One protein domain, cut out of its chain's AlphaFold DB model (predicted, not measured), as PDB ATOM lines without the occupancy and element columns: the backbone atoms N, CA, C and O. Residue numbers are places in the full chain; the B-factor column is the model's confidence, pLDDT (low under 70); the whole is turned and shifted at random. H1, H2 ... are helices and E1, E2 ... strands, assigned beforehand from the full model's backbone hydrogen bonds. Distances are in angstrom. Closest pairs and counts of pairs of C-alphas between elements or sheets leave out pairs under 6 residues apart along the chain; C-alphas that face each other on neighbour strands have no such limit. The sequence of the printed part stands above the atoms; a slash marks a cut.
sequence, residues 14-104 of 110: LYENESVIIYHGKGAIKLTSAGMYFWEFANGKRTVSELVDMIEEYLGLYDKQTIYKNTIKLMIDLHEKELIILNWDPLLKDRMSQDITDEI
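This is residues 14 to 104 of the 110 residues of an uncharacterized protein of Lachnoclostridium phytofermentans (strain ATCC 700394 / DSM 18823 / ISDg) (UniProt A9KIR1). A small body of three crossed helices, H1, H2 and H3, has a three-stranded sheet at one side and a helical arm, H4, that makes much of the length. H1 packs on one face of the sheet and also on H2 and H3, and residues 92 to 104 stick out from the body. The printed part has 91 residues, with three named strands and then four named helices, in the order E1 E2 E3 H1 H2 H3 H4; the sheet has the order E1, E2, E3 and is antiparallel, and the class is mixed, helices and strands. The whole is loose, with a radius of gyration of the C-alphas of 15.3 A and spans of 53 by 36 by 17 A.

E1, residues 14 to 16, E2, residues 19 to 24, and E3, residues 27 to 32, form a meander, each strand the antiparallel neighbour of the one before. E1 and E2 are a hairpin at 152 degrees between their directions, with N 14 and O 21 within hydrogen-bond range at 2.8 A. E2 and E3 are a hairpin at 158 degrees, with N 22 and O 29 at 2.8 A and N 31 and O 20 at 2.8 A. H1, residues 34 to 41, is on the sheet at a height over the sheet of 8.2 A; the C-alphas of Ser 19 and Met 36, the closest of E2 and H1, are 5.7 A apart. Its line rises 41 degrees, and it only just stands up from the sheet. H2, residues 48 to 59, touches H1 at a steep tilt of 64 degrees, opposite ways; the closest C-alphas, of Tyr 37 and Ile 55, are 6.0 A apart. H3, residues 64 to 79, touches H2 at a steep tilt of 65 degrees, opposite ways, closest at the C-alphas of Val 52 and Tyr 68, 5.9 A. With residues 67 to 74 alone H3 touches H1, only just about perpendicular at 73 degrees; the closest C-alphas are those of Gly 35 and Leu 74, 7.1 A. H2 and H3 are not on the sheet. H4, residues 90 to 103, touches no helix and is apart from H3. In H1, H2 and H3 every O i to N i+4 pair is within hydrogen-bond range; in H4, 5 of 10 are.

E1 begins at C-alpha 14 (127.425, 87.092, -28.040) and is 6.4 A long. E2 measures 16.2 A, E3 16.8 A, H1 10.6 A and H2 16.2 A. H3 runs 22.3 A from C-alpha 64 (136.912, 66.643, -12.498). H4 runs 21.8 A to C-alpha 103 (165.594, 63.181, -38.503).

The C-alphas of Asn 17 and Ile 104, the two farthest apart, are 53.1 A from each other. The printed part has no cut, and no link is long. Residues 86 to 104 have pLDDT under 70, and the mean of the printed part is 77.2.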
ATOM      1  N   LEU A  14     128.163  86.237 -28.965       89.12
ATOM      2  CA  LEU A  14     127.425  87.092 -28.040       89.12
ATOM      3  C   LEU A  14     127.289  86.384 -26.688       89.12
ATOM      4  O   LEU A  14     126.917  85.215 -26.642       89.12
ATOM      5  N   TYR A  15     127.565  87.092 -25.594       87.31
ATOM      6  CA  TYR A  15     127.238  86.612 -24.251       87.31
ATOM      7  C   TYR A  15     125.803  87.008 -23.895       87.31
ATOM      8  O   TYR A  15     125.450  88.183 -23.977       87.31
ATOM      9  N   GLU A  16     124.999  86.033 -23.475       89.31
ATOM     10  CA  GLU A  16     123.635  86.234 -22.979       89.31
ATOM     11  C   GLU A  16     123.427  85.417 -21.700       89.31
ATOM     12  O   GLU A  16     123.453  84.182 -21.733       89.31
ATOM     13  N   ASN A  17     123.176  86.095 -20.576       86.25
ATOM     14  CA  ASN A  17     123.025  85.476 -19.254       86.25
ATOM     15  C   ASN A  17     124.200  84.520 -18.938       86.25
ATOM     16  O   ASN A  17     125.354  84.934 -18.968       86.25
ATOM     17  N   GLU A  18     123.911  83.241 -18.675       86.62
ATOM     18  CA  GLU A  18     124.880  82.170 -18.381       86.62
ATOM     19  C   GLU A  18     125.267  81.359 -19.633       86.62
ATOM     20  O   GLU A  18     125.465  80.137 -19.593       86.62
ATOM     21  N   SER A  19     125.295  82.020 -20.791       91.88
ATOM     22  CA  SER A  19     125.589  81.366 -22.058       91.88
ATOM     23  C   SER A  19     126.351  82.248 -23.032       91.88
ATOM     24  O   SER A  19     126.306  83.476 -22.969       91.88
ATOM     25  N   VAL A  20     127.027  81.597 -23.976       91.19
ATOM     26  CA  VAL A  20     127.618  82.244 -25.146       91.19
ATOM     27  C   VAL A  20     127.024  81.651 -26.414       91.19
ATOM     28  O   VAL A  20     126.968  80.434 -26.587       91.19
ATOM     29  N   ILE A  21     126.557  82.521 -27.300       91.06
ATOM     30  CA  ILE A  21     126.054  82.175 -28.624       91.06
ATOM     31  C   ILE A  21     127.177  82.439 -29.617       91.06
ATOM     32  O   ILE A  21     127.688  83.550 -29.668       91.06
ATOM     33  N   ILE A  22     127.569  81.440 -30.401       89.31
ATOM     34  CA  ILE A  22     128.619  81.541 -31.419       89.31
ATOM     35  C   ILE A  22     127.963  81.408 -32.790       89.31
ATOM     36  O   ILE A  22     127.315  80.404 -33.083       89.31
ATOM     37  N   TYR A  23     128.147  82.417 -33.632       85.38
ATOM     38  CA  TYR A  23     127.647  82.476 -34.998       85.38
ATOM     39  C   TYR A  23     128.699  81.940 -35.968       85.38
ATOM     40  O   TYR A  23     129.861  82.352 -35.941       85.38
ATOM     41  N   HIS A  24     128.285  81.040 -36.851       79.56
ATOM     42  CA  HIS A  24     129.124  80.456 -37.892       79.56
ATOM     43  C   HIS A  24     128.332  80.243 -39.183       79.56
ATOM     44  O   HIS A  24     127.115  80.411 -39.224       79.56
ATOM     45  N   GLY A  25     129.013  79.857 -40.265       77.62
ATOM     46  CA  GLY A  25     128.397  79.783 -41.597       77.62
ATOM     47  C   GLY A  25     127.195  78.836 -41.718       77.62
ATOM     48  O   GLY A  25     126.411  78.977 -42.649       77.62
ATOM     49  N   LYS A  26     127.023  77.891 -40.782       80.19
ATOM     50  CA  LYS A  26     125.908  76.926 -40.776       80.19
ATOM     51  C   LYS A  26     124.819  77.259 -39.743       80.19
ATOM     52  O   LYS A  26     123.871  76.492 -39.614       80.19
ATOM     53  N   GLY A  27     124.938  78.370 -39.013       84.94
ATOM     54  CA  GLY A  27     123.957  78.791 -38.011       84.94
ATOM     55  C   GLY A  27     124.592  79.346 -36.740       84.94
ATOM     56  O   GLY A  27     125.698  79.882 -36.754       84.94
ATOM     57  N   ALA A  28     123.871  79.229 -35.630       88.62
ATOM     58  CA  ALA A  28     124.351  79.626 -34.316       88.62
ATOM     59  C   ALA A  28     124.363  78.419 -33.377       88.62
ATOM     60  O   ALA A  28     123.430  77.615 -33.379       88.62
ATOM     61  N   ILE A  29     125.397  78.322 -32.549       90.25
ATOM     62  CA  ILE A  29     125.448  77.372 -31.441       90.25
ATOM     63  C   ILE A  29     125.404  78.117 -30.120       90.25
ATOM     64  O   ILE A  29     125.952  79.208 -30.000       90.25
ATOM     65  N   LYS A  30     124.773  77.517 -29.117       92.12
ATOM     66  CA  LYS A  30     124.708  78.059 -27.764       92.12
ATOM     67  C   LYS A  30     125.491  77.151 -26.827       92.12
ATOM     68  O   LYS A  30     125.183  75.966 -26.728       92.12
ATOM     69  N   LEU A  31     126.481  77.705 -26.141       91.06
ATOM     70  CA  LEU A  31     127.221  77.027 -25.083       91.06
ATOM     71  C   LEU A  31     126.739  77.538 -23.727       91.06
ATOM     72  O   LEU A  31     126.611  78.744 -23.528       91.06
ATOM     73  N   THR A  32     126.488  76.622 -22.798       89.75
ATOM     74  CA  THR A  32     126.015  76.913 -21.436       89.75
ATOM     75  C   THR A  32     126.970  76.324 -20.403       89.75
ATOM     76  O   THR A  32     127.720  75.389 -20.709       89.75
ATOM     77  N   SER A  33     126.928  76.840 -19.172       86.50
ATOM     78  CA  SER A  33     127.654  76.273 -18.022       86.50
ATOM     79  C   SER A  33     129.149  76.054 -18.342       86.50
ATOM     80  O   SER A  33     129.825  76.988 -18.773       86.50
ATOM     81  N   ALA A  34     129.668  74.825 -18.217       84.06
ATOM     82  CA  ALA A  34     131.055  74.473 -18.541       84.06
ATOM     83  C   ALA A  34     131.491  74.882 -19.956       84.06
ATOM     84  O   ALA A  34     132.637  75.275 -20.148       84.06
ATOM     85  N   GLY A  35     130.591  74.834 -20.944       86.25
ATOM     86  CA  GLY A  35     130.922  75.211 -22.318       86.25
ATOM     87  C   GLY A  35     131.172  76.709 -22.491       86.25
ATOM     88  O   GLY A  35     132.007  77.100 -23.304       86.25
ATOM     89  N   MET A  36     130.498  77.545 -21.696       89.19
ATOM     90  CA  MET A  36     130.742  78.988 -21.671       89.19
ATOM     91  C   MET A  36     132.126  79.293 -21.089       89.19
ATOM     92  O   MET A  36     132.892  80.042 -21.694       89.19
ATOM     93  N   TYR A  37     132.474  78.671 -19.960       88.19
ATOM     94  CA  TYR A  37     133.791  78.837 -19.336       88.19
ATOM     95  C   TYR A  37     134.915  78.270 -20.202       88.19
ATOM     96  O   TYR A  37     135.949  78.916 -20.365       88.19
ATOM     97  N   PHE A  38     134.686  77.117 -20.838       87.94
ATOM     98  CA  PHE A  38     135.587  76.600 -21.861       87.94
ATOM     99  C   PHE A  38     135.824  77.658 -22.937       87.94
ATOM    100  O   PHE A  38     136.971  78.011 -23.188       87.94
ATOM    101  N   TRP A  39     134.760  78.208 -23.532       86.94
ATOM    102  CA  TRP A  39     134.893  79.222 -24.576       86.94
ATOM    103  C   TRP A  39     135.654  80.452 -24.094       86.94
ATOM    104  O   TRP A  39     136.506  80.947 -24.828       86.94
ATOM    105  N   GLU A  40     135.415  80.921 -22.871       85.19
ATOM    106  CA  GLU A  40     136.123  82.057 -22.276       85.19
ATOM    107  C   GLU A  40     137.632  81.783 -22.162       85.19
ATOM    108  O   GLU A  40     138.453  82.527 -22.716       85.19
ATOM    109  N   PHE A  41     138.015  80.667 -21.534       84.69
ATOM    110  CA  PHE A  41     139.412  80.350 -21.218       84.69
ATOM    111  C   PHE A  41     140.209  79.790 -22.391       84.69
ATOM    112  O   PHE A  41     141.444  79.890 -22.410       84.69
ATOM    113  N   ALA A  42     139.511  79.263 -23.391       80.50
ATOM    114  CA  ALA A  42     140.073  78.767 -24.624       80.50
ATOM    115  C   ALA A  42     140.785  79.910 -25.384       80.50
ATOM    116  O   ALA A  42     140.170  80.773 -26.017       80.50
ATOM    117  N   ASN A  43     142.119  79.937 -25.302       73.75
ATOM    118  CA  ASN A  43     142.968  80.959 -25.925       73.75
ATOM    119  C   ASN A  43     144.133  80.396 -26.764       73.75
ATOM    120  O   ASN A  43     144.979  81.179 -27.193       73.75
ATOM    121  N   GLY A  44     144.186  79.075 -26.976       71.62
ATOM    122  CA  GLY A  44     145.251  78.395 -27.724       71.62
ATOM    123  C   GLY A  44     146.612  78.336 -27.019       71.62
ATOM    124  O   GLY A  44     147.593  77.950 -27.643       71.62
ATOM    125  N   LYS A  45     146.698  78.746 -25.745       73.94
ATOM    126  CA  LYS A  45     147.932  78.725 -24.935       73.94
ATOM    127  C   LYS A  45     147.863  77.790 -23.731       73.94
ATOM    128  O   LYS A  45     148.846  77.673 -23.014       73.94
ATOM    129  N   ARG A  46     146.699  77.194 -23.485       77.75
ATOM    130  CA  ARG A  46     146.435  76.329 -22.337       77.75
ATOM    131  C   ARG A  46     146.156  74.920 -22.815       77.75
ATOM    132  O   ARG A  46     145.409  74.739 -23.780       77.75
ATOM    133  N   THR A  47     146.733  73.957 -22.117       83.69
ATOM    134  CA  THR A  47     146.423  72.538 -22.250       83.69
ATOM    135  C   THR A  47     144.977  72.267 -21.834       83.69
ATOM    136  O   THR A  47     144.349  73.051 -21.118       83.69
ATOM    137  N   VAL A  48     144.435  71.121 -22.251       84.62
ATOM    138  CA  VAL A  48     143.090  70.704 -21.823       84.62
ATOM    139  C   VAL A  48     143.016  70.536 -20.303       84.62
ATOM    140  O   VAL A  48     142.000  70.888 -19.716       84.62
ATOM    141  N   SER A  49     144.085  70.054 -19.659       87.00
ATOM    142  CA  SER A  49     144.121  69.906 -18.197       87.00
ATOM    143  C   SER A  49     143.967  71.253 -17.496       87.00
ATOM    144  O   SER A  49     143.101  71.389 -16.642       87.00
ATOM    145  N   GLU A  50     144.728  72.268 -17.916       88.38
ATOM    146  CA  GLU A  50     144.631  73.617 -17.344       88.38
ATOM    147  C   GLU A  50     143.245  74.236 -17.573       88.38
ATOM    148  O   GLU A  50     142.722  74.927 -16.705       88.38
ATOM    149  N   LEU A  51     142.621  73.982 -18.731       88.50
ATOM    150  CA  LEU A  51     141.244  74.421 -18.976       88.50
ATOM    151  C   LEU A  51     140.256  73.739 -18.024       88.50
ATOM    152  O   LEU A  51     139.367  74.406 -17.504       88.50
ATOM    153  N   VAL A  52     140.407  72.435 -17.787       90.06
ATOM    154  CA  VAL A  52     139.553  71.672 -16.867       90.06
ATOM    155  C   VAL A  52     139.719  72.159 -15.431       90.06
ATOM    156  O   VAL A  52     138.708  72.348 -14.764       90.06
ATOM    157  N   ASP A  53     140.948  72.431 -14.992       91.31
ATOM    158  CA  ASP A  53     141.236  72.987 -13.664       91.31
ATOM    159  C   ASP A  53     140.532  74.336 -13.461       91.31
ATOM    160  O   ASP A  53     139.868  74.558 -12.450       91.31
ATOM    161  N   MET A  54     140.601  75.220 -14.463       90.12
ATOM    162  CA  MET A  54     139.911  76.510 -14.419       90.12
ATOM    163  C   MET A  54     138.385  76.352 -14.437       90.12
ATOM    164  O   MET A  54     137.677  77.065 -13.738       90.12
ATOM    165  N   ILE A  55     137.842  75.437 -15.242       90.44
ATOM    166  CA  ILE A  55     136.391  75.204 -15.289       90.44
ATOM    167  C   ILE A  55     135.890  74.634 -13.952       90.44
ATOM    168  O   ILE A  55     134.829  75.043 -13.483       90.44
ATOM    169  N   GLU A  56     136.647  73.723 -13.335       91.38
ATOM    170  CA  GLU A  56     136.372  73.164 -12.006       91.38
ATOM    171  C   GLU A  56     136.324  74.267 -10.941       91.38
ATOM    172  O   GLU A  56     135.344  74.360 -10.204       91.38
ATOM    173  N   GLU A  57     137.316  75.163 -10.921       90.69
ATOM    174  CA  GLU A  57     137.370  76.293  -9.985       90.69
ATOM    175  C   GLU A  57     136.127  77.196 -10.082       90.69
ATOM    176  O   GLU A  57     135.578  77.612  -9.063       90.69
ATOM    177  N   TYR A  58     135.645  77.465 -11.300       87.00
ATOM    178  CA  TYR A  58     134.497  78.349 -11.523       87.00
ATOM    179  C   TYR A  58     133.141  77.676 -11.282       87.00
ATOM    180  O   TYR A  58     132.189  78.350 -10.889       87.00
ATOM    181  N   LEU A  59     133.023  76.369 -11.532       84.69
ATOM    182  CA  LEU A  59     131.768  75.634 -11.352       84.69
ATOM    183  C   LEU A  59     131.606  75.040  -9.944       84.69
ATOM    184  O   LEU A  59     130.479  74.751  -9.538       84.69
ATOM    185  N   GLY A  60     132.691  74.858  -9.189       82.19
ATOM    186  CA  GLY A  60     132.665  74.299  -7.837       82.19
ATOM    187  C   GLY A  60     132.636  72.766  -7.816       82.19
ATOM    188  O   GLY A  60     133.438  72.124  -8.482       82.19
ATOM    189  N   LEU A  61     131.731  72.174  -7.021       70.06
ATOM    190  CA  LEU A  61     131.681  70.744  -6.633       70.06
ATOM    191  C   LEU A  61     131.312  69.756  -7.768       70.06
ATOM    192  O   LEU A  61     130.518  68.835  -7.572       70.06
ATOM    193  N   TYR A  62     131.864  69.936  -8.962       79.25
ATOM    194  CA  TYR A  62     131.711  69.013 -10.078       79.25
ATOM    195  C   TYR A  62     132.898  68.055 -10.140       79.25
ATOM    196  O   TYR A  62     134.044  68.440  -9.938       79.25
ATOM    197  N   ASP A  63     132.624  66.790 -10.452       87.25
ATOM    198  CA  ASP A  63     133.665  65.782 -10.629       87.25
ATOM    199  C   ASP A  63     134.583  66.134 -11.813       87.25
ATOM    200  O   ASP A  63     134.149  66.230 -12.967       87.25
ATOM    201  N   LYS A  64     135.879  66.271 -11.530       87.38
ATOM    202  CA  LYS A  64     136.912  66.643 -12.498       87.38
ATOM    203  C   LYS A  64     136.981  65.711 -13.705       87.38
ATOM    204  O   LYS A  64     137.167  66.176 -14.831       87.38
ATOM    205  N   GLN A  65     136.797  64.401 -13.511       88.06
ATOM    206  CA  GLN A  65     136.789  63.459 -14.637       88.06
ATOM    207  C   GLN A  65     135.603  63.704 -15.572       88.06
ATOM    208  O   GLN A  65     135.738  63.613 -16.796       88.06
ATOM    209  N   THR A  66     134.447  64.036 -15.012       88.12
ATOM    210  CA  THR A  66     133.249  64.400 -15.765       88.12
ATOM    211  C   THR A  66     133.458  65.704 -16.534       88.12
ATOM    212  O   THR A  66     133.154  65.754 -17.729       88.12
ATOM    213  N   ILE A  67     134.050  66.732 -15.910       88.56
ATOM    214  CA  ILE A  67     134.412  67.989 -16.591       88.56
ATOM    215  C   ILE A  67     135.371  67.714 -17.751       88.56
ATOM    216  O   ILE A  67     135.153  68.213 -18.855       88.56
ATOM    217  N   TYR A  68     136.387  66.875 -17.535       89.19
ATOM    218  CA  TYR A  68     137.349  66.500 -18.566       89.19
ATOM    219  C   TYR A  68     136.672  65.830 -19.765       89.19
ATOM    220  O   TYR A  68     136.815  66.293 -20.897       89.19
ATOM    221  N   LYS A  69     135.867  64.782 -19.534       87.62
ATOM    222  CA  LYS A  69     135.140  64.073 -20.603       87.62
ATOM    223  C   LYS A  69     134.223  65.011 -21.390       87.62
ATOM    224  O   LYS A  69     134.205  64.962 -22.620       87.62
ATOM    225  N   ASN A  70     133.501  65.886 -20.693       86.94
ATOM    226  CA  ASN A  70     132.609  66.857 -21.323       86.94
ATOM    227  C   ASN A  70     133.379  67.918 -22.119       86.94
ATOM    228  O   ASN A  70     132.944  68.293 -23.203       86.94
ATOM    229  N   THR A  71     134.540  68.354 -21.624       87.62
ATOM    230  CA  THR A  71     135.426  69.295 -22.325       87.62
ATOM    231  C   THR A  71     135.952  68.694 -23.624       87.62
ATOM    232  O   THR A  71     135.860  69.331 -24.669       87.62
ATOM    233  N   ILE A  72     136.426  67.445 -23.595       87.38
ATOM    234  CA  ILE A  72     136.879  66.739 -24.803       87.38
ATOM    235  C   ILE A  72     135.743  66.596 -25.818       87.38
ATOM    236  O   ILE A  72     135.928  66.903 -26.995       87.38
ATOM    237  N   LYS A  73     134.550  66.181 -25.370       88.75
ATOM    238  CA  LYS A  73     133.379  66.061 -26.245       88.75
ATOM    239  C   LYS A  73     133.027  67.401 -26.897       88.75
ATOM    240  O   LYS A  73     132.858  67.462 -28.108       88.75
ATOM    241  N   LEU A  74     132.999  68.477 -26.110       87.94
ATOM    242  CA  LEU A  74     132.756  69.824 -26.617       87.94
ATOM    243  C   LEU A  74     133.814  70.249 -27.645       87.94
ATOM    244  O   LEU A  74     133.471  70.841 -28.664       87.94
ATOM    245  N   MET A  75     135.091  69.948 -27.405       85.81
ATOM    246  CA  MET A  75     136.160  70.267 -28.352       85.81
ATOM    247  C   MET A  75     135.966  69.564 -29.698       85.81
ATOM    248  O   MET A  75     136.113  70.199 -30.741       85.81
ATOM    249  N   ILE A  76     135.594  68.284 -29.681       85.56
ATOM    250  CA  ILE A  76     135.269  67.527 -30.896       85.56
ATOM    251  C   ILE A  76     134.066  68.165 -31.604       85.56
ATOM    252  O   ILE A  76     134.160  68.502 -32.782       85.56
ATOM    253  N   ASP A  77     132.982  68.445 -30.874       86.75
ATOM    254  CA  ASP A  77     131.758  69.031 -31.436       86.75
ATOM    255  C   ASP A  77     131.995  70.413 -32.073       86.75
ATOM    256  O   ASP A  77     131.359  70.758 -33.076       86.75
ATOM    257  N   LEU A  78     132.872  71.228 -31.477       85.25
ATOM    258  CA  LEU A  78     133.275  72.536 -31.999       85.25
ATOM    259  C   LEU A  78     134.221  72.403 -33.195       85.25
ATOM    260  O   LEU A  78     134.157  73.214 -34.119       85.25
ATOM    261  N   HIS A  79     135.081  71.387 -33.200       82.88
ATOM    262  CA  HIS A  79     135.977  71.122 -34.316       82.88
ATOM    263  C   HIS A  79     135.229  70.682 -35.573       82.88
ATOM    264  O   HIS A  79     135.486  71.219 -36.646       82.88
ATOM    265  N   GLU A  80     134.251  69.786 -35.444       84.50
ATOM    266  CA  GLU A  80     133.387  69.369 -36.560       84.50
ATOM    267  C   GLU A  80     132.594  70.541 -37.166       84.50
ATOM    268  O   GLU A  80     132.147  70.494 -38.314       84.50
ATOM    269  N   LYS A  81     132.415  71.616 -36.390       81.31
ATOM    270  CA  LYS A  81     131.784  72.874 -36.820       81.31
ATOM    271  C   LYS A  81     132.790  73.908 -37.313       81.31
ATOM    272  O   LYS A  81     132.389  75.035 -37.591       81.31
ATOM    273  N   GLU A  82     134.062  73.525 -37.416       79.06
ATOM    274  CA  GLU A  82     135.179  74.355 -37.873       79.06
ATOM    275  C   GLU A  82     135.394  75.604 -36.993       79.06
ATOM    276  O   GLU A  82     135.955  76.608 -37.426       79.06
ATOM    277  N   LEU A  83     134.951  75.551 -35.731       79.00
ATOM    278  CA  LEU A  83     135.050  76.659 -34.774       79.00
ATOM    279  C   LEU A  83     136.359  76.647 -33.987       79.00
ATOM    280  O   LEU A  83     136.834  77.697 -33.542       79.00
ATOM    281  N   ILE A  84     136.940  75.460 -33.813       78.06
ATOM    282  CA  ILE A  84     138.245  75.267 -33.188       78.06
ATOM    283  C   ILE A  84     139.088  74.270 -33.988       78.06
ATOM    284  O   ILE A  84     138.579  73.420 -34.719       78.06
ATOM    285  N   ILE A  85     140.403  74.349 -33.814       72.94
ATOM    286  CA  ILE A  85     141.367  73.416 -34.400       72.94
ATOM    287  C   ILE A  85     141.764  72.424 -33.300       72.94
ATOM    288  O   ILE A  85     142.206  72.861 -32.240       72.94
ATOM    289  N   LEU A  86     141.617  71.111 -33.535       64.19
ATOM    290  CA  LEU A  86     141.917  70.068 -32.533       64.19
ATOM    291  C   LEU A  86     143.394  69.975 -32.144       64.19
ATOM    292  O   LEU A  86     143.699  69.451 -31.078       64.19
ATOM    293  N   ASN A  87     144.304  70.527 -32.950       61.50
ATOM    294  CA  ASN A  87     145.727  70.645 -32.618       61.50
ATOM    295  C   ASN A  87     145.988  71.766 -31.584       61.50
ATOM    296  O   ASN A  87     146.872  72.606 -31.740       61.50
ATOM    297  N   TRP A  88     145.126  71.823 -30.569       59.00
ATOM    298  CA  TRP A  88     145.054  72.843 -29.531       59.00
ATOM    299  C   TRP A  88     146.120  72.662 -28.447       59.00
ATOM    300  O   TRP A  88     146.182  73.457 -27.522       59.00
ATOM    301  N   ASP A  89     146.967  71.638 -28.510       50.50
ATOM    302  CA  ASP A  89     148.061  71.522 -27.550       50.50
ATOM    303  C   ASP A  89     149.187  72.508 -27.927       50.50
ATOM    304  O   ASP A  89     149.788  72.357 -28.996       50.50
ATOM    305  N   PRO A  90     149.510  73.516 -27.089       48.28
ATOM    306  CA  PRO A  90     150.656  74.392 -27.333       48.28
ATOM    307  C   PRO A  90     151.960  73.593 -27.487       48.28
ATOM    308  O   PRO A  90     152.826  73.984 -28.270       48.28
ATOM    309  N   LEU A  91     152.063  72.435 -26.817       44.47
ATOM    310  CA  LEU A  91     153.231  71.558 -26.860       44.47
ATOM    311  C   LEU A  91     153.392  70.837 -28.202       44.47
ATOM    312  O   LEU A  91     154.494  70.392 -28.503       44.47
ATOM    313  N   LEU A  92     152.350  70.722 -29.035       43.06
ATOM    314  CA  LEU A  92     152.488  70.105 -30.361       43.06
ATOM    315  C   LEU A  92     153.289  70.993 -31.323       43.06
ATOM    316  O   LEU A  92     154.039  70.472 -32.144       43.06
ATOM    317  N   LYS A  93     153.207  72.326 -31.191       42.03
ATOM    318  CA  LYS A  93     154.041  73.249 -31.985       42.03
ATOM    319  C   LYS A  93     155.504  73.239 -31.542       42.03
ATOM    320  O   LYS A  93     156.389  73.283 -32.396       42.03
ATOM    321  N   ASP A  94     155.751  73.124 -30.240       45.56
ATOM    322  CA  ASP A  94     157.116  73.051 -29.712       45.56
ATOM    323  C   ASP A  94     157.754  71.670 -29.962       45.56
ATOM    324  O   ASP A  94     158.935  71.599 -30.290       45.56
ATOM    325  N   ARG A  95     156.975  70.575 -29.937       39.91
ATOM    326  CA  ARG A  95     157.463  69.218 -30.260       39.91
ATOM    327  C   ARG A  95     157.761  69.009 -31.743       39.91
ATOM    328  O   ARG A  95     158.786  68.425 -32.069       39.91
ATOM    329  N   MET A  96     156.940  69.555 -32.647       40.22
ATOM    330  CA  MET A  96     157.213  69.475 -34.093       40.22
ATOM    331  C   MET A  96     158.540  70.136 -34.498       40.22
ATOM    332  O   MET A  96     159.081  69.822 -35.554       40.22
ATOM    333  N   SER A  97     159.062  71.050 -33.676       45.22
ATOM    334  CA  SER A  97     160.323  71.741 -33.947       45.22
ATOM    335  C   SER A  97     161.551  70.899 -33.580       45.22
ATOM    336  O   SER A  97     162.606  71.088 -34.174       45.22
ATOM    337  N   GLN A  98     161.439  69.965 -32.629       38.81
ATOM    338  CA  GLN A  98     162.567  69.123 -32.215       38.81
ATOM    339  C   GLN A  98     162.696  67.861 -33.076       38.81
ATOM    340  O   GLN A  98     163.790  67.588 -33.560       38.81
ATOM    341  N   ASP A  99     161.592  67.187 -33.406       39.56
ATOM    342  CA  ASP A  99     161.665  65.902 -34.125       39.56
ATOM    343  C   ASP A  99     162.066  66.041 -35.612       39.56
ATOM    344  O   ASP A  99     162.635  65.122 -36.193       39.56
ATOM    345  N   ILE A 100     161.853  67.209 -36.240       42.53
ATOM    346  CA  ILE A 100     162.312  67.467 -37.624       42.53
ATOM    347  C   ILE A 100     163.821  67.767 -37.667       42.53
ATOM    348  O   ILE A 100     164.468  67.555 -38.692       42.53
ATOM    349  N   THR A 101     164.406  68.232 -36.561       41.31
ATOM    350  CA  THR A 101     165.844  68.543 -36.512       41.31
ATOM    351  C   THR A 101     166.687  67.297 -36.240       41.31
ATOM    352  O   THR A 101     167.835  67.241 -36.674       41.31
ATOM    353  N   ASP A 102     166.105  66.278 -35.600       40.00
ATOM    354  CA  ASP A 102     166.796  65.022 -35.293       40.00
ATOM    355  C   ASP A 102     166.692  63.975 -36.425       40.00
ATOM    356  O   ASP A 102     167.558  63.105 -36.526       40.00
ATOM    357  N   GLU A 103     165.705  64.074 -37.330       41.31
ATOM    358  CA  GLU A 103     165.594  63.181 -38.503       41.31
ATOM    359  C   GLU A 103     166.247  63.727 -39.786       41.31
ATOM    360  O   GLU A 103     166.586  62.949 -40.681       41.31
ATOM    361  N   ILE A 104     166.499  65.037 -39.889       42.16
ATOM    362  CA  ILE A 104     167.227  65.621 -41.026       42.16
ATOM    363  C   ILE A 104     168.678  65.847 -40.607       42.16
ATOM    364  O   ILE A 104     169.155  66.968 -40.429       42.16
TER     365      ILE A 104